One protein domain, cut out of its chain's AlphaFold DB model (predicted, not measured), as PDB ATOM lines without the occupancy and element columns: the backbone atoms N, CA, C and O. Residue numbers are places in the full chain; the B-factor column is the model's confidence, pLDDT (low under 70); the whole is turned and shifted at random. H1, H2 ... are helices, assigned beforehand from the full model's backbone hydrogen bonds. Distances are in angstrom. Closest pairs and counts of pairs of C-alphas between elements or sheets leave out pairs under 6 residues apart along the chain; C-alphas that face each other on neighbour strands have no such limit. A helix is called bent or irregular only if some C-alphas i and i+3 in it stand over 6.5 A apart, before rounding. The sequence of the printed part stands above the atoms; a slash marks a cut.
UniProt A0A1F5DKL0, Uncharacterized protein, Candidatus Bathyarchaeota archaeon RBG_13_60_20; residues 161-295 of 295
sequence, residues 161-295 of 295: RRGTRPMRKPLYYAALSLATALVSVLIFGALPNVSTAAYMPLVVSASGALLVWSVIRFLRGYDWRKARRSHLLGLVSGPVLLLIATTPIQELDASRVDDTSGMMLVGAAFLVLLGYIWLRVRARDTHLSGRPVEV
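Overview. This is residues 161 to 295 of the 295 residues of an uncharacterized protein of Candidatus Bathyarchaeota archaeon RBG_13_60_20 (UniProt A0A1F5DKL0). Two helical hairpins, H1 with H2 and H3 with H4, lie side by side in one flat layer, a row of four helices in the order H2, H1, H3, H4. The inner two, H1 and H3, spread from each other as a V toward their last residues, and residues 193 to 199, of which 193 belongs to H1, stick out. The printed part has 135 residues with four named helices, H1 to H4 along the chain, and no named strand: all helix. It is loose, with a radius of gyration of the C-alphas of 18.4 A, and spans 55 by 40 by 17 A.

Along the chain. Find C-alpha 170 at (80.240, 24.329, 85.395); from there H1 runs 35.1 A to residue 193, with a kink of 29 degrees near residue 187. H3, residues 229 to 252, is 35.6 A long, with a kink of 39 degrees near residue 236. H1 and H3 are only just irregular: C-alphas 189 and 192 are 6.7 A apart, C-alphas 245 and 248 6.8 A. H2 covers residues 200 to 219, 28.2 A. H4, residues 263 to 283, runs 30.2 A to C-alpha 283 at (87.589, 25.844, 97.016).

Arrangement. Look first at H1 and H3, which touch at a steep tilt of 43 degrees, the same way; their closest C-alphas, Leu 178 and Gly 238, are 3.8 A apart. The hairpin H1 and H2 touches at a shallow tilt of 7 degrees, opposite ways, closest at the C-alphas of Ile 187 and Val 204, 6.2 A. In the hairpin H3 and H4, a shallow tilt of 14 degrees, opposite ways, the closest C-alphas are Ile 244 and Gly 267, 4.6 A. H4 is apart from H1 and H2, and H2 from H3. Every O i to N i+4 pair is within hydrogen-bond range in H2 and H4, against 17 of 20 in H1 and 15 of 20 in H3.

Size, cuts and confidence. The farthest C-alphas, Ala 198 and Val 295, are 57.9 A apart. The printed part has no cut, and its three links are short. Residues 290 to 295 have pLDDT under 70.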
ATOM      1  N   ARG A 161      91.107  22.425  71.961       83.56
ATOM      2  CA  ARG A 161      91.339  23.824  72.380       83.56
ATOM      3  C   ARG A 161      91.284  24.839  71.230       83.56
ATOM      4  O   ARG A 161      92.006  25.831  71.247       83.56
ATOM      5  N   ARG A 162      90.440  24.589  70.227       84.62
ATOM      6  CA  ARG A 162      90.307  25.447  69.030       84.62
ATOM      7  C   ARG A 162      89.086  26.369  69.052       84.62
ATOM      8  O   ARG A 162      88.955  27.216  68.178       84.62
ATOM      9  N   GLY A 163      88.190  26.185  70.019       90.62
ATOM     10  CA  GLY A 163      86.970  26.970  70.142       90.62
ATOM     11  C   GLY A 163      87.196  28.389  70.658       90.62
ATOM     12  O   GLY A 163      88.213  28.698  71.282       90.62
ATOM     13  N   THR A 164      86.209  29.245  70.405       94.44
ATOM     14  CA  THR A 164      86.186  30.657  70.823       94.44
ATOM     15  C   THR A 164      84.945  31.016  71.636       94.44
ATOM     16  O   THR A 164      84.893  32.099  72.214       94.44
ATOM     17  N   ARG A 165      83.941  30.130  71.717       95.94
ATOM     18  CA  ARG A 165      82.721  30.400  72.489       95.94
ATOM     19  C   ARG A 165      83.065  30.518  73.978       95.94
ATOM     20  O   ARG A 165      83.811  29.673  74.482       95.94
ATOM     21  N   PRO A 166      82.513  31.507  74.699       95.69
ATOM     22  CA  PRO A 166      82.789  31.674  76.119       95.69
ATOM     23  C   PRO A 166      82.328  30.450  76.915       95.69
ATOM     24  O   PRO A 166      81.293  29.850  76.612       95.69
ATOM     25  N   MET A 167      83.104  30.085  77.939       95.44
ATOM     26  CA  MET A 167      82.750  28.995  78.848       95.44
ATOM     27  C   MET A 167      81.427  29.303  79.558       95.44
ATOM     28  O   MET A 167      81.194  30.428  80.000       95.44
ATOM     29  N   ARG A 168      80.558  28.296  79.676       96.56
ATOM     30  CA  ARG A 168      79.324  28.378  80.476       96.56
ATOM     31  C   ARG A 168      79.597  27.986  81.927       96.56
ATOM     32  O   ARG A 168      80.668  27.486  82.244       96.56
ATOM     33  N   LYS A 169      78.611  28.161  82.813       95.94
ATOM     34  CA  LYS A 169      78.720  27.715  84.212       95.94
ATOM     35  C   LYS A 169      79.059  26.210  84.285       95.94
ATOM     36  O   LYS A 169      78.488  25.447  83.510       95.94
ATOM     37  N   PRO A 170      79.884  25.746  85.240       95.25
ATOM     38  CA  PRO A 170      80.240  24.329  85.395       95.25
ATOM     39  C   PRO A 170      79.055  23.352  85.397       95.25
ATOM     40  O   PRO A 170      79.123  22.297  84.772       95.25
ATOM     41  N   LEU A 171      77.941  23.735  86.033       96.38
ATOM     42  CA  LEU A 171      76.728  22.914  86.111       96.38
ATOM     43  C   LEU A 171      76.104  22.627  84.734       96.38
ATOM     44  O   LEU A 171      75.516  21.570  84.539       96.38
ATOM     45  N   TYR A 172      76.292  23.518  83.756       97.88
ATOM     46  CA  TYR A 172      75.852  23.281  82.379       97.88
ATOM     47  C   TYR A 172      76.523  22.039  81.779       97.88
ATOM     48  O   TYR A 172      75.874  21.260  81.091       97.88
ATOM     49  N   TYR A 173      77.809  21.828  82.063       97.38
ATOM     50  CA  TYR A 173      78.555  20.674  81.561       97.38
ATOM     51  C   TYR A 173      78.184  19.376  82.292       97.38
ATOM     52  O   TYR A 173      78.212  18.311  81.676       97.38
ATOM     53  N   ALA A 174      77.779  19.461  83.563       97.50
ATOM     54  CA  ALA A 174      77.188  18.331  84.287       97.50
ATOM     55  C   ALA A 174      75.843  17.922  83.687       97.50
ATOM     56  O   ALA A 174      75.658  16.758  83.351       97.50
ATOM     57  N   ALA A 175      74.947  18.882  83.452       98.25
ATOM     58  CA  ALA A 175      73.666  18.615  82.806       98.25
ATOM     59  C   ALA A 175      73.843  18.066  81.380       98.25
ATOM     60  O   ALA A 175      73.207  17.085  81.017       98.25
ATOM     61  N   LEU A 176      74.748  18.651  80.585       98.06
ATOM     62  CA  LEU A 176      75.035  18.193  79.224       98.06
ATOM     63  C   LEU A 176      75.571  16.756  79.194       98.06
ATOM     64  O   LEU A 176      75.136  15.961  78.365       98.06
ATOM     65  N   SER A 177      76.522  16.426  80.069       97.44
ATOM     66  CA  SER A 177      77.117  15.087  80.116       97.44
ATOM     67  C   SER A 177      76.146  14.042  80.669       97.44
ATOM     68  O   SER A 177      76.078  12.949  80.115       97.44
ATOM     69  N   LEU A 178      75.330  14.394  81.670       98.19
ATOM     70  CA  LEU A 178      74.249  13.541  82.174       98.19
ATOM     71  C   LEU A 178      73.203  13.279  81.086       98.19
ATOM     72  O   LEU A 178      72.860  12.132  80.832       98.19
ATOM     73  N   ALA A 179      72.742  14.328  80.399       98.31
ATOM     74  CA  ALA A 179      71.797  14.196  79.295       98.31
ATOM     75  C   ALA A 179      72.376  13.348  78.155       98.31
ATOM     76  O   ALA A 179      71.679  12.506  77.607       98.31
ATOM     77  N   THR A 180      73.661  13.517  77.831       97.88
ATOM     78  CA  THR A 180      74.338  12.683  76.826       97.88
ATOM     79  C   THR A 180      74.348  11.214  77.245       97.88
ATOM     80  O   THR A 180      74.033  10.354  76.430       97.88
ATOM     81  N   ALA A 181      74.674  10.923  78.506       97.12
ATOM     82  CA  ALA A 181      74.688   9.559  79.020       97.12
ATOM     83  C   ALA A 181      73.278   8.936  79.014       97.12
ATOM     84  O   ALA A 181      73.115   7.818  78.540       97.12
ATOM     85  N   LEU A 182      72.253   9.687  79.431       97.38
ATOM     86  CA  LEU A 182      70.850   9.261  79.367       97.38
ATOM     87  C   LEU A 182      70.395   8.977  77.931       97.38
ATOM     88  O   LEU A 182      69.813   7.933  77.666       97.38
ATOM     89  N   VAL A 183      70.691   9.874  76.987       98.06
ATOM     90  CA  VAL A 183      70.355   9.658  75.571       98.06
ATOM     91  C   VAL A 183      71.100   8.442  75.018       98.06
ATOM     92  O   VAL A 183      70.514   7.687  74.253       98.06
ATOM     93  N   SER A 184      72.348   8.202  75.432       97.00
ATOM     94  CA  SER A 184      73.082   6.986  75.064       97.00
ATOM     95  C   SER A 184      72.366   5.727  75.562       97.00
ATOM     96  O   SER A 184      72.174   4.805  74.777       97.00
ATOM     97  N   VAL A 185      71.904   5.710  76.818       95.00
ATOM     98  CA  VAL A 185      71.109   4.598  77.371       95.00
ATOM     99  C   VAL A 185      69.818   4.391  76.580       95.00
ATOM    100  O   VAL A 185      69.457   3.259  76.289       95.00
ATOM    101  N   LEU A 186      69.131   5.459  76.168       96.19
ATOM    102  CA  LEU A 186      67.925   5.329  75.342       96.19
ATOM    103  C   LEU A 186      68.237   4.785  73.940       96.19
ATOM    104  O   LEU A 186      67.499   3.944  73.431       96.19
ATOM    105  N   ILE A 187      69.327   5.236  73.316       96.94
ATOM    106  CA  ILE A 187      69.737   4.763  71.988       96.94
ATOM    107  C   ILE A 187      70.060   3.272  72.024       96.94
ATOM    108  O   ILE A 187      69.584   2.549  71.162       96.94
ATOM    109  N   PHE A 188      70.855   2.806  72.984       95.19
ATOM    110  CA  PHE A 188      71.308   1.414  72.984       95.19
ATOM    111  C   PHE A 188      70.385   0.467  73.756       95.19
ATOM    112  O   PHE A 188      70.227  -0.677  73.353       95.19
ATOM    113  N   GLY A 189      69.696   0.941  74.794       93.12
ATOM    114  CA  GLY A 189      68.789   0.124  75.603       93.12
ATOM    115  C   GLY A 189      67.339   0.110  75.113       93.12
ATOM    116  O   GLY A 189      66.677  -0.921  75.190       93.12
ATOM    117  N   ALA A 190      66.815   1.226  74.592       93.75
ATOM    118  CA  ALA A 190      65.404   1.311  74.193       93.75
ATOM    119  C   ALA A 190      65.198   1.127  72.684       93.75
ATOM    120  O   ALA A 190      64.301   0.391  72.277       93.75
ATOM    121  N   LEU A 191      66.021   1.759  71.842       94.06
ATOM    122  CA  LEU A 191      65.811   1.760  70.390       94.06
ATOM    123  C   LEU A 191      65.835   0.360  69.736       94.06
ATOM    124  O   LEU A 191      65.011   0.146  68.845       94.06
ATOM    125  N   PRO A 192      66.668  -0.616  70.167       94.69
ATOM    126  CA  PRO A 192      66.604  -1.981  69.632       94.69
ATOM    127  C   PRO A 192      65.253  -2.677  69.848       94.69
ATOM    128  O   PRO A 192      64.893  -3.564  69.082       94.69
ATOM    129  N   ASN A 193      64.476  -2.248  70.848       92.81
ATOM    130  CA  ASN A 193      63.163  -2.813  71.167       92.81
ATOM    131  C   ASN A 193      62.015  -2.192  70.350       92.81
ATOM    132  O   ASN A 193      60.876  -2.641  70.446       92.81
ATOM    133  N   VAL A 194      62.285  -1.152  69.553       93.38
ATOM    134  CA  VAL A 194      61.248  -0.426  68.798       93.38
ATOM    135  C   VAL A 194      60.894  -1.127  67.485       93.38
ATOM    136  O   VAL A 194      59.751  -1.067  67.038       93.38
ATOM    137  N   SER A 195      61.865  -1.761  66.825       91.25
ATOM    138  CA  SER A 195      61.659  -2.392  65.521       91.25
ATOM    139  C   SER A 195      62.723  -3.447  65.230       91.25
ATOM    140  O   SER A 195      63.905  -3.249  65.498       91.25
ATOM    141  N   THR A 196      62.303  -4.540  64.594       88.38
ATOM    142  CA  THR A 196      63.167  -5.637  64.134       88.38
ATOM    143  C   THR A 196      63.595  -5.493  62.670       88.38
ATOM    144  O   THR A 196      64.160  -6.420  62.090       88.38
ATOM    145  N   ALA A 197      63.322  -4.349  62.032       93.19
ATOM    146  CA  ALA A 197      63.669  -4.147  60.630       93.19
ATOM    147  C   ALA A 197      65.187  -4.260  60.400       93.19
ATOM    148  O   ALA A 197      65.985  -3.742  61.177       93.19
ATOM    149  N   ALA A 198      65.599  -4.871  59.283       90.88
ATOM    150  CA  ALA A 198      67.004  -5.209  59.018       90.88
ATOM    151  C   ALA A 198      67.979  -4.011  59.040       90.88
ATOM    152  O   ALA A 198      69.169  -4.183  59.291       90.88
ATOM    153  N   TYR A 199      67.493  -2.790  58.796       93.06
ATOM    154  CA  TYR A 199      68.301  -1.565  58.826       93.06
ATOM    155  C   TYR A 199      68.420  -0.933  60.225       93.06
ATOM    156  O   TYR A 199      69.251  -0.045  60.425       93.06
ATOM    157  N   MET A 200      67.625  -1.372  61.207       95.69
ATOM    158  CA  MET A 200      67.608  -0.800  62.560       95.69
ATOM    159  C   MET A 200      68.954  -0.878  63.287       95.69
ATOM    160  O   MET A 200      69.334   0.127  63.888       95.69
ATOM    161  N   PRO A 201      69.744  -1.966  63.207       95.75
ATOM    162  CA  PRO A 201      71.054  -1.991  63.853       95.75
ATOM    163  C   PRO A 201      72.013  -0.902  63.369       95.75
ATOM    164  O   PRO A 201      72.762  -0.319  64.160       95.75
ATOM    165  N   LEU A 202      71.961  -0.585  62.070       95.44
ATOM    166  CA  LEU A 202      72.722   0.522  61.502       95.44
ATOM    167  C   LEU A 202      72.223   1.857  62.060       95.44
ATOM    168  O   LEU A 202      73.043   2.699  62.411       95.44
ATOM    169  N   VAL A 203      70.906   2.041  62.185       96.62
ATOM    170  CA  VAL A 203      70.311   3.255  62.767       96.62
ATOM    171  C   VAL A 203      70.740   3.438  64.223       96.62
ATOM    172  O   VAL A 203      71.164   4.537  64.578       96.62
ATOM    173  N   VAL A 204      70.703   2.389  65.049       97.12
ATOM    174  CA  VAL A 204      71.148   2.436  66.455       97.12
ATOM    175  C   VAL A 204      72.626   2.820  66.539       97.12
ATOM    176  O   VAL A 204      72.981   3.819  67.171       97.12
ATOM    177  N   SER A 205      73.484   2.090  65.822       96.62
ATOM    178  CA  SER A 205      74.935   2.319  65.823       96.62
ATOM    179  C   SER A 205      75.294   3.716  65.306       96.62
ATOM    180  O   SER A 205      76.100   4.429  65.910       96.62
ATOM    181  N   ALA A 206      74.660   4.149  64.210       96.69
ATOM    182  CA  ALA A 206      74.857   5.475  63.636       96.69
ATOM    183  C   ALA A 206      74.358   6.579  64.574       96.69
ATOM    184  O   ALA A 206      75.016   7.611  64.680       96.69
ATOM    185  N   SER A 207      73.252   6.365  65.290       97.75
ATOM    186  CA  SER A 207      72.716   7.328  66.260       97.75
ATOM    187  C   SER A 207      73.660   7.512  67.445       97.75
ATOM    188  O   SER A 207      73.944   8.648  67.827       97.75
ATOM    189  N   GLY A 208      74.217   6.421  67.983       97.25
ATOM    190  CA  GLY A 208      75.226   6.480  69.043       97.25
ATOM    191  C   GLY A 208      76.500   7.203  68.594       97.25
ATOM    192  O   GLY A 208      76.972   8.128  69.261       97.25
ATOM    193  N   ALA A 209      77.019   6.863  67.410       95.94
ATOM    194  CA  ALA A 209      78.181   7.540  66.833       95.94
ATOM    195  C   ALA A 209      77.910   9.031  66.558       95.94
ATOM    196  O   ALA A 209      78.755   9.884  66.854       95.94
ATOM    197  N   LEU A 210      76.725   9.364  66.037       97.62
ATOM    198  CA  LEU A 210      76.297  10.733  65.767       97.62
ATOM    199  C   LEU A 210      76.145  11.538  67.058       97.62
ATOM    200  O   LEU A 210      76.555  12.700  67.082       97.62
ATOM    201  N   LEU A 211      75.615  10.945  68.132       98.00
ATOM    202  CA  LEU A 211      75.536  11.574  69.450       98.00
ATOM    203  C   LEU A 211      76.934  11.958  69.944       98.00
ATOM    204  O   LEU A 211      77.183  13.130  70.241       98.00
ATOM    205  N   VAL A 212      77.868  11.000  69.968       95.75
ATOM    206  CA  VAL A 212      79.251  11.235  70.412       95.75
ATOM    207  C   VAL A 212      79.925  12.297  69.545       95.75
ATOM    208  O   VAL A 212      80.502  13.254  70.071       95.75
ATOM    209  N   TRP A 213      79.817  12.185  68.219       95.50
ATOM    210  CA  TRP A 213      80.371  13.166  67.288       95.50
ATOM    211  C   TRP A 213      79.787  14.565  67.511       95.50
ATOM    212  O   TRP A 213      80.544  15.537  67.577       95.50
ATOM    213  N   SER A 214      78.470  14.675  67.688       97.38
ATOM    214  CA  SER A 214      77.768  15.946  67.896       97.38
ATOM    215  C   SER A 214      78.193  16.610  69.200       97.38
ATOM    216  O   SER A 214      78.529  17.795  69.207       97.38
ATOM    217  N   VAL A 215      78.267  15.846  70.294       96.19
ATOM    218  CA  VAL A 215      78.713  16.343  71.602       96.19
ATOM    219  C   VAL A 215      80.167  16.793  71.534       96.19
ATOM    220  O   VAL A 215      80.485  17.909  71.938       96.19
ATOM    221  N   ILE A 216      81.054  15.992  70.944       94.00
ATOM    222  CA  ILE A 216      82.453  16.373  70.730       94.00
ATOM    223  C   ILE A 216      82.542  17.653  69.890       94.00
ATOM    224  O   ILE A 216      83.251  18.593  70.259       94.00
ATOM    225  N   ARG A 217      81.826  17.725  68.765       94.31
ATOM    226  CA  ARG A 217      81.828  18.881  67.860       94.31
ATOM    227  C   ARG A 217      81.315  20.140  68.550       94.31
ATOM    228  O   ARG A 217      81.857  21.223  68.298       94.31
ATOM    229  N   PHE A 218      80.307  19.993  69.403       95.44
ATOM    230  CA  PHE A 218      79.740  21.054  70.222       95.44
ATOM    231  C   PHE A 218      80.728  21.531  71.289       95.44
ATOM    232  O   PHE A 218      81.025  22.726  71.357       95.44
ATOM    233  N   LEU A 219      81.309  20.605  72.060       94.56
ATOM    234  CA  LEU A 219      82.304  20.904  73.091       94.56
ATOM    235  C   LEU A 219      83.533  21.591  72.493       94.56
ATOM    236  O   LEU A 219      83.994  22.583  73.047       94.56
ATOM    237  N   ARG A 220      84.015  21.160  71.321       92.69
ATOM    238  CA  ARG A 220      85.136  21.803  70.599       92.69
ATOM    239  C   ARG A 220      84.907  23.277  70.264       92.69
ATOM    240  O   ARG A 220      85.875  23.978  69.993       92.69
ATOM    241  N   GLY A 221      83.659  23.748  70.253       94.19
ATOM    242  CA  GLY A 221      83.330  25.150  69.998       94.19
ATOM    243  C   GLY A 221      83.672  26.099  71.151       94.19
ATOM    244  O   GLY A 221      83.784  27.300  70.910       94.19
ATOM    245  N   TYR A 222      83.851  25.590  72.373       95.38
ATOM    246  CA  TYR A 222      84.150  26.391  73.566       95.38
ATOM    247  C   TYR A 222      85.644  26.701  73.725       95.38
ATOM    248  O   TYR A 222      86.506  25.915  73.326       95.38
ATOM    249  N   ASP A 223      85.955  27.845  74.337       94.06
ATOM    250  CA  ASP A 223      87.323  28.277  74.623       94.06
ATOM    251  C   ASP A 223      87.906  27.541  75.839       94.06
ATOM    252  O   ASP A 223      88.058  28.077  76.941       94.06
ATOM    253  N   TRP A 224      88.281  26.279  75.621       91.69
ATOM    254  CA  TRP A 224      88.897  25.410  76.629       91.69
ATOM    255  C   TRP A 224      90.223  25.935  77.193       91.69
ATOM    256  O   TRP A 224      90.717  25.389  78.179       91.69
ATOM    257  N   ARG A 225      90.814  26.989  76.613       89.44
ATOM    258  CA  ARG A 225      91.992  27.664  77.185       89.44
ATOM    259  C   ARG A 225      91.634  28.452  78.444       89.44
ATOM    260  O   ARG A 225      92.459  28.541  79.347       89.44
ATOM    261  N   LYS A 226      90.401  28.963  78.523       91.25
ATOM    262  CA  LYS A 226      89.855  29.676  79.688       91.25
ATOM    263  C   LYS A 226      89.102  28.761  80.652       91.25
ATOM    264  O   LYS A 226      88.718  29.200  81.733       91.25
ATOM    265  N   ALA A 227      88.914  27.489  80.302       92.50
ATOM    266  CA  ALA A 227      88.247  26.528  81.167       92.50
ATOM    267  C   ALA A 227      88.984  26.352  82.504       92.50
ATOM    268  O   ALA A 227      90.212  26.252  82.569       92.50
ATOM    269  N   ARG A 228      88.191  26.291  83.568       93.38
ATOM    270  CA  ARG A 228      88.600  25.937  84.934       93.38
ATOM    271  C   ARG A 228      88.377  24.454  85.229       93.38
ATOM    272  O   ARG A 228      87.612  23.800  84.514       93.38
ATOM    273  N   ARG A 229      88.995  23.937  86.293       94.06
ATOM    274  CA  ARG A 229      88.837  22.545  86.760       94.06
ATOM    275  C   ARG A 229      87.378  22.180  87.005       94.06
ATOM    276  O   ARG A 229      86.955  21.104  86.594       94.06
ATOM    277  N   SER A 230      86.590  23.092  87.564       95.25
ATOM    278  CA  SER A 230      85.153  22.899  87.785       95.25
ATOM    279  C   SER A 230      84.362  22.567  86.511       95.25
ATOM    280  O   SER A 230      83.428  21.773  86.567       95.25
ATOM    281  N   HIS A 231      84.741  23.099  85.344       95.62
ATOM    282  CA  HIS A 231      84.070  22.775  84.075       95.62
ATOM    283  C   HIS A 231      84.324  21.328  83.649       95.62
ATOM    284  O   HIS A 231      83.412  20.648  83.180       95.62
ATOM    285  N   LEU A 232      85.563  20.858  83.828       94.44
ATOM    286  CA  LEU A 232      85.925  19.471  83.557       94.44
ATOM    287  C   LEU A 232      85.270  18.531  84.572       94.44
ATOM    288  O   LEU A 232      84.751  17.497  84.170       94.44
ATOM    289  N   LEU A 233      85.214  18.932  85.849       96.75
ATOM    290  CA  LEU A 233      84.466  18.213  86.877       96.75
ATOM    291  C   LEU A 233      82.986  18.090  86.501       96.75
ATOM    292  O   LEU A 233      82.414  17.014  86.630       96.75
ATOM    293  N   GLY A 234      82.389  19.161  85.972       96.81
ATOM    294  CA  GLY A 234      81.044  19.133  85.407       96.81
ATOM    295  C   GLY A 234      80.887  18.025  84.370       96.81
ATOM    296  O   GLY A 234      80.036  17.163  84.543       96.81
ATOM    297  N   LEU A 235      81.744  17.990  83.344       95.44
ATOM    298  CA  LEU A 235      81.679  16.965  82.293       95.44
ATOM    299  C   LEU A 235      81.793  15.522  82.805       95.44
ATOM    300  O   LEU A 235      81.148  14.643  82.247       95.44
ATOM    301  N   VAL A 236      82.616  15.260  83.823       96.19
ATOM    302  CA  VAL A 236      82.790  13.895  84.357       96.19
ATOM    303  C   VAL A 236      81.743  13.529  85.406       96.19
ATOM    304  O   VAL A 236      81.529  12.353  85.665       96.19
ATOM    305  N   SER A 237      81.058  14.517  85.993       97.00
ATOM    306  CA  SER A 237      80.021  14.270  86.999       97.00
ATOM    307  C   SER A 237      78.778  13.623  86.399       97.00
ATOM    308  O   SER A 237      78.163  12.806  87.065       97.00
ATOM    309  N   GLY A 238      78.389  13.970  85.168       95.44
ATOM    310  CA  GLY A 238      77.149  13.471  84.565       95.44
ATOM    311  C   GLY A 238      77.081  11.944  84.441       95.44
ATOM    312  O   GLY A 238      76.133  11.358  84.956       95.44
ATOM    313  N   PRO A 239      78.085  11.280  83.837       94.31
ATOM    314  CA  PRO A 239      78.150   9.820  83.778       94.31
ATOM    315  C   PRO A 239      78.133   9.163  85.168       94.31
ATOM    316  O   PRO A 239      77.431   8.183  85.380       94.31
ATOM    317  N   VAL A 240      78.844   9.737  86.145       97.25
ATOM    318  CA  VAL A 240      78.857   9.225  87.529       97.25
ATOM    319  C   VAL A 240      77.485   9.371  88.190       97.25
ATOM    320  O   VAL A 240      77.019   8.444  88.842       97.25
ATOM    321  N   LEU A 241      76.820  10.512  87.999       97.94
ATOM    322  CA  LEU A 241      75.472  10.758  88.509       97.94
ATOM    323  C   LEU A 241      74.452   9.792  87.911       97.94
ATOM    324  O   LEU A 241      73.561   9.360  88.634       97.94
ATOM    325  N   LEU A 242      74.592   9.432  86.631       97.25
ATOM    326  CA  LEU A 242      73.763   8.397  86.021       97.25
ATOM    327  C   LEU A 242      73.936   7.063  86.758       97.25
ATOM    328  O   LEU A 242      72.942   6.491  87.187       97.25
ATOM    329  N   LEU A 243      75.176   6.606  86.966       96.31
ATOM    330  CA  LEU A 243      75.433   5.347  87.675       96.31
ATOM    331  C   LEU A 243      74.912   5.378  89.119       96.31
ATOM    332  O   LEU A 243      74.257   4.434  89.548       96.31
ATOM    333  N   ILE A 244      75.119   6.484  89.843       97.94
ATOM    334  CA  ILE A 244      74.548   6.686  91.186       97.94
ATOM    335  C   ILE A 244      73.019   6.578  91.145       97.94
ATOM    336  O   ILE A 244      72.429   5.894  91.971       97.94
ATOM    337  N   ALA A 245      72.371   7.232  90.178       97.44
ATOM    338  CA  ALA A 245      70.917   7.217  90.050       97.44
ATOM    339  C   ALA A 245      70.366   5.828  89.693       97.44
ATOM    340  O   ALA A 245      69.221   5.533  90.024       97.44
ATOM    341  N   THR A 246      71.164   4.970  89.049       95.88
ATOM    342  CA  THR A 246      70.752   3.591  88.761       95.88
ATOM    343  C   THR A 246      70.819   2.674  89.976       95.88
ATOM    344  O   THR A 246      70.131   1.662  89.975       95.88
ATOM    345  N   THR A 247      71.580   2.988  91.028       97.75
ATOM    346  CA  THR A 247      71.787   2.009  92.107       97.75
ATOM    347  C   THR A 247      70.526   1.627  92.893       97.75
ATOM    348  O   THR A 247      70.383   0.439  93.175       97.75
ATOM    349  N   PRO A 248      69.562   2.531  93.178       97.44
ATOM    350  CA  PRO A 248      68.286   2.126  93.766       97.44
ATOM    351  C   PRO A 248      67.436   1.295  92.805       97.44
ATOM    352  O   PRO A 248      66.721   0.409  93.246       97.44
ATOM    353  N   ILE A 249      67.531   1.557  91.496       96.00
ATOM    354  CA  ILE A 249      66.842   0.751  90.480       96.00
ATOM    355  C   ILE A 249      67.392  -0.676  90.516       96.00
ATOM    356  O   ILE A 249      66.614  -1.614  90.519       96.00
ATOM    357  N   GLN A 250      68.717  -0.837  90.608       95.00
ATOM    358  CA  GLN A 250      69.358  -2.154  90.667       95.00
ATOM    359  C   GLN A 250      69.011  -2.933  91.944       95.00
ATOM    360  O   GLN A 250      68.748  -4.126  91.863       95.00
ATOM    361  N   GLU A 251      69.011  -2.287  93.116       96.94
ATOM    362  CA  GLU A 251      68.713  -2.967  94.391       96.94
ATOM    363  C   GLU A 251      67.235  -3.342  94.544       96.94
ATOM    364  O   GLU A 251      66.908  -4.358  95.147       96.94
ATOM    365  N   LEU A 252      66.331  -2.514  94.013       96.81
ATOM    366  CA  LEU A 252      64.885  -2.706  94.161       96.81
ATOM    367  C   LEU A 252      64.262  -3.534  93.028       96.81
ATOM    368  O   LEU A 252      63.071  -3.842  93.085       96.81
ATOM    369  N   ASP A 253      65.031  -3.879  91.994       95.00
ATOM    370  CA  ASP A 253      64.554  -4.695  90.882       95.00
ATOM    371  C   ASP A 253      64.470  -6.174  91.280       95.00
ATOM    372  O   ASP A 253      65.429  -6.938  91.184       95.00
ATOM    373  N   ALA A 254      63.268  -6.584  91.689       92.25
ATOM    374  CA  ALA A 254      62.959  -7.957  92.073       92.25
ATOM    375  C   ALA A 254      63.043  -8.975  90.916       92.25
ATOM    376  O   ALA A 254      62.903 -10.172  91.161       92.25
ATOM    377  N   SER A 255      63.220  -8.529  89.665       90.75
ATOM    378  CA  SER A 255      63.351  -9.415  88.501       90.75
ATOM    379  C   SER A 255      64.786  -9.870  88.229       90.75
ATOM    380  O   SER A 255      65.004 -10.745  87.388       90.75
ATOM    381  N   ARG A 256      65.768  -9.299  88.937       88.56
ATOM    382  CA  ARG A 256      67.178  -9.650  88.780       88.56
ATOM    383  C   ARG A 256      67.478 -11.054  89.293       88.56
ATOM    384  O   ARG A 256      66.905 -11.526  90.271       88.56
ATOM    385  N   VAL A 257      68.405 -11.714  88.606       88.25
ATOM    386  CA  VAL A 257      68.880 -13.062  88.952       88.25
ATOM    387  C   VAL A 257      70.119 -13.037  89.850       88.25
ATOM    388  O   VAL A 257      70.454 -14.050  90.460       88.25
ATOM    389  N   ASP A 258      70.808 -11.899  89.917       88.69
ATOM    390  CA  ASP A 258      71.987 -11.647  90.738       88.69
ATOM    391  C   ASP A 258      71.643 -10.866  92.015       88.69
ATOM    392  O   ASP A 258      70.638 -10.162  92.090       88.69
ATOM    393  N   ASP A 259      72.501 -10.988  93.030       93.25
ATOM    394  CA  ASP A 259      72.349 -10.274  94.300       93.25
ATOM    395  C   ASP A 259      72.869  -8.833  94.187       93.25
ATOM    396  O   ASP A 259      74.073  -8.592  94.062       93.25
ATOM    397  N   THR A 260      71.951  -7.871  94.253       94.62
ATOM    398  CA  THR A 260      72.229  -6.429  94.197       94.62
ATOM    399  C   THR A 260      72.122  -5.733  95.555       94.62
ATOM    400  O   THR A 260      72.132  -4.496  95.620       94.62
ATOM    401  N   SER A 261      72.048  -6.498  96.648       95.94
ATOM    402  CA  SER A 261      71.935  -5.962  98.006       95.94
ATOM    403  C   SER A 261      73.064  -4.973  98.319       95.94
ATOM    404  O   SER A 261      74.249  -5.260  98.135       95.94
ATOM    405  N   GLY A 262      72.712  -3.788  98.823       96.06
ATOM    406  CA  GLY A 262      73.664  -2.736  99.188       96.06
ATOM    407  C   GLY A 262      74.073  -1.780  98.058       96.06
ATOM    408  O   GLY A 262      74.868  -0.865  98.303       96.06
ATOM    409  N   MET A 263      73.534  -1.907  96.844       96.88
ATOM    410  CA  MET A 263      73.806  -0.971  95.742       96.88
ATOM    411  C   MET A 263      73.388   0.479  96.068       96.88
ATOM    412  O   MET A 263      74.098   1.428  95.723       96.88
ATOM    413  N   MET A 264      72.303   0.706  96.801       97.31
ATOM    414  CA  MET A 264      71.895   2.010  97.333       97.31
ATOM    415  C   MET A 264      72.951   2.599  98.269       97.31
ATOM    416  O   MET A 264      73.245   3.793  98.170       97.31
ATOM    417  N   LEU A 265      73.568   1.784  99.134       98.00
ATOM    418  CA  LEU A 265      74.663   2.226 100.002       98.00
ATOM    419  C   LEU A 265      75.883   2.644  99.170       98.00
ATOM    420  O   LEU A 265      76.473   3.695  99.430       98.00
ATOM    421  N   VAL A 266      76.221   1.871  98.133       97.12
ATOM    422  CA  VAL A 266      77.278   2.223  97.171       97.12
ATOM    423  C   VAL A 266      76.957   3.558  96.492       97.12
ATOM    424  O   VAL A 266      77.787   4.468  96.500       97.12
ATOM    425  N   GLY A 267      75.739   3.729  95.974       98.00
ATOM    426  CA  GLY A 267      75.290   4.976  95.348       98.00
ATOM    427  C   GLY A 267      75.383   6.178  96.290       98.00
ATOM    428  O   GLY A 267      75.919   7.221  95.909       98.00
ATOM    429  N   ALA A 268      74.945   6.026  97.542       98.25
ATOM    430  CA  ALA A 268      75.048   7.063  98.566       98.25
ATOM    431  C   ALA A 268      76.511   7.430  98.870       98.25
ATOM    432  O   ALA A 268      76.854   8.614  98.922       98.25
ATOM    433  N   ALA A 269      77.399   6.440  99.003       98.19
ATOM    434  CA  ALA A 269      78.825   6.670  99.223       98.19
ATOM    435  C   ALA A 269      79.475   7.426  98.049       98.19
ATOM    436  O   ALA A 269      80.211   8.395  98.260       98.19
ATOM    437  N   PHE A 270      79.162   7.046  96.806       97.06
ATOM    438  CA  PHE A 270      79.657   7.741  95.615       97.06
ATOM    439  C   PHE A 270      79.070   9.147  95.458       97.06
ATOM    440  O   PHE A 270      79.774  10.045  94.993       97.06
ATOM    441  N   LEU A 271      77.830   9.381  95.897       98.12
ATOM    442  CA  LEU A 271      77.241  10.719  95.936       98.12
ATOM    443  C   LEU A 271      77.983  11.631  96.921       98.12
ATOM    444  O   LEU A 271      78.328  12.763  96.568       98.12
ATOM    445  N   VAL A 272      78.296  11.128  98.119       98.19
ATOM    446  CA  VAL A 272      79.109  11.850  99.112       98.19
ATOM    447  C   VAL A 272      80.506  12.135  98.560       98.19
ATOM    448  O   VAL A 272      80.975  13.272  98.641       98.19
ATOM    449  N   LEU A 273      81.157  11.146  97.939       96.75
ATOM    450  CA  LEU A 273      82.482  11.312  97.341       96.75
ATOM    451  C   LEU A 273      82.473  12.354  96.215       96.75
ATOM    452  O   LEU A 273      83.335  13.233  96.179       96.75
ATOM    453  N   LEU A 274      81.489  12.302  95.317       97.00
ATOM    454  CA  LEU A 274      81.351  13.272  94.235       97.00
ATOM    455  C   LEU A 274      81.112  14.685  94.788       97.00
ATOM    456  O   LEU A 274      81.745  15.638  94.328       97.00
ATOM    457  N   GLY A 275      80.264  14.821  95.811       97.25
ATOM    458  CA  GLY A 275      80.044  16.077  96.531       97.25
ATOM    459  C   GLY A 275      81.327  16.619  97.167       97.25
ATOM    460  O   GLY A 275      81.665  17.791  96.985       97.25
ATOM    461  N   TYR A 276      82.102  15.759  97.829       96.56
ATOM    462  CA  TYR A 276      83.403  16.107  98.400       96.56
ATOM    463  C   TYR A 276      84.392  16.609  97.335       96.56
ATOM    464  O   TYR A 276      85.024  17.655  97.523       96.56
ATOM    465  N   ILE A 277      84.490  15.930  96.187       95.62
ATOM    466  CA  ILE A 277      85.337  16.360  95.061       95.62
ATOM    467  C   ILE A 277      84.891  17.741  94.558       95.62
ATOM    468  O   ILE A 277      85.733  18.614  94.332       95.62
ATOM    469  N   TRP A 278      83.582  17.983  94.437       95.56
ATOM    470  CA  TRP A 278      83.034  19.291  94.060       95.56
ATOM    471  C   TRP A 278      83.428  20.406  95.020       95.56
ATOM    472  O   TRP A 278      83.870  21.464  94.565       95.56
ATOM    473  N   LEU A 279      83.307  20.175  96.326       95.06
ATOM    474  CA  LEU A 279      83.703  21.146  97.344       95.06
ATOM    475  C   LEU A 279      85.205  21.438  97.266       95.06
ATOM    476  O   LEU A 279      85.608  22.601  97.200       95.06
ATOM    477  N   ARG A 280      86.038  20.393  97.174       93.81
ATOM    478  CA  ARG A 280      87.499  20.529  97.103       93.81
ATOM    479  C   ARG A 280      87.960  21.258  95.839       93.81
ATOM    480  O   ARG A 280      88.842  22.113  95.916       93.81
ATOM    481  N   VAL A 281      87.373  20.947  94.681       92.75
ATOM    482  CA  VAL A 281      87.709  21.604  93.408       92.75
ATOM    483  C   VAL A 281      87.234  23.054  93.394       92.75
ATOM    484  O   VAL A 281      87.987  23.912  92.946       92.75
ATOM    485  N   ARG A 282      86.036  23.363  93.912       89.44
ATOM    486  CA  ARG A 282      85.532  24.747  93.973       89.44
ATOM    487  C   ARG A 282      86.332  25.631  94.919       89.44
ATOM    488  O   ARG A 282      86.570  26.786  94.583       89.44
ATOM    489  N   ALA A 283      86.777  25.097  96.056       89.88
ATOM    490  CA  ALA A 283      87.589  25.844  97.016       89.88
ATOM    491  C   ALA A 283      88.939  26.307  96.434       89.88
ATOM    492  O   ALA A 283      89.513  27.282  96.909       89.88
ATOM    493  N   ARG A 284      89.463  25.611  95.414       87.75
ATOM    494  CA  ARG A 284      90.736  25.925  94.742       87.75
ATOM    495  C   ARG A 284      90.607  25.782  93.222       87.75
ATOM    496  O   ARG A 284      91.364  25.039  92.584       87.75
ATOM    497  N   ASP A 285      89.609  26.451  92.647       90.50
ATOM    498  CA  ASP A 285      89.307  26.332  91.219       90.50
ATOM    499  C   ASP A 285      90.313  27.134  90.386       90.50
ATOM    500  O   ASP A 285      90.296  28.362  90.361       90.50
ATOM    501  N   THR A 286      91.208  26.427  89.704       89.00
ATOM    502  CA  THR A 286      92.248  27.004  88.843       89.00
ATOM    503  C   THR A 286      91.936  26.762  87.370       89.00
ATOM    504  O   THR A 286      91.120  25.899  87.016       89.00
ATOM    505  N   HIS A 287      92.599  27.497  86.474       87.31
ATOM    506  CA  HIS A 287      92.533  27.185  85.049       87.31
ATOM    507  C   HIS A 287      93.084  25.779  84.775       87.31
ATOM    508  O   HIS A 287      94.025  25.318  85.421       87.31
ATOM    509  N   LEU A 288      92.557  25.095  83.754       82.69
ATOM    510  CA  LEU A 288      93.064  23.777  83.347       82.69
ATOM    511  C   LEU A 288      94.547  23.816  82.940       82.69
ATOM    512  O   LEU A 288      95.230  22.795  83.041       82.69
ATOM    513  N   SER A 289      95.057  24.981  82.526       70.75
ATOM    514  CA  SER A 289      96.478  25.236  82.262       70.75
ATOM    515  C   SER A 289      97.361  25.240  83.516       70.75
ATOM    516  O   SER A 289      98.575  25.178  83.376       70.75
ATOM    517  N   GLY A 290      96.778  25.283  84.719       59.16
ATOM    518  CA  GLY A 290      97.498  25.400  85.991       59.16
ATOM    519  C   GLY A 290      97.715  26.841  86.465       59.16
ATOM    520  O   GLY A 290      98.257  27.030  87.545       59.16
ATOM    521  N   ARG A 291      97.275  27.858  85.707       45.16
ATOM    522  CA  ARG A 291      97.345  29.261  86.152       45.16
ATOM    523  C   ARG A 291      96.270  29.563  87.214       45.16
ATOM    524  O   ARG A 291      95.150  29.047  87.079       45.16
ATOM    525  N   PRO A 292      96.574  30.389  88.238       46.16
ATOM    526  CA  PRO A 292      95.562  30.912  89.152       46.16
ATOM    527  C   PRO A 292      94.468  31.644  88.371       46.16
ATOM    528  O   PRO A 292      94.729  32.195  87.302       46.16
ATOM    529  N   VAL A 293      93.240  31.617  88.884       52.16
ATOM    530  CA  VAL A 293      92.179  32.496  88.384       52.16
ATOM    531  C   VAL A 293      92.481  33.888  88.926       52.16
ATOM    532  O   VAL A 293      92.489  34.061  90.142       52.16
ATOM    533  N   GLU A 294      92.756  34.849  88.047       42.81
ATOM    534  CA  GLU A 294      92.735  36.262  88.432       42.81
ATOM    535  C   GLU A 294      91.298  36.598  88.858       42.81
ATOM    536  O   GLU A 294      90.348  36.322  88.111       42.81
ATOM    537  N   VAL A 295      91.154  37.044  90.109       40.59
ATOM    538  CA  VAL A 295      89.883  37.454  90.729       40.59
ATOM    539  C   VAL A 295      89.587  38.888  90.336       40.59
ATOM    540  O   VAL A 295      90.516  39.714  90.462       40.59
TER     541      VAL A 295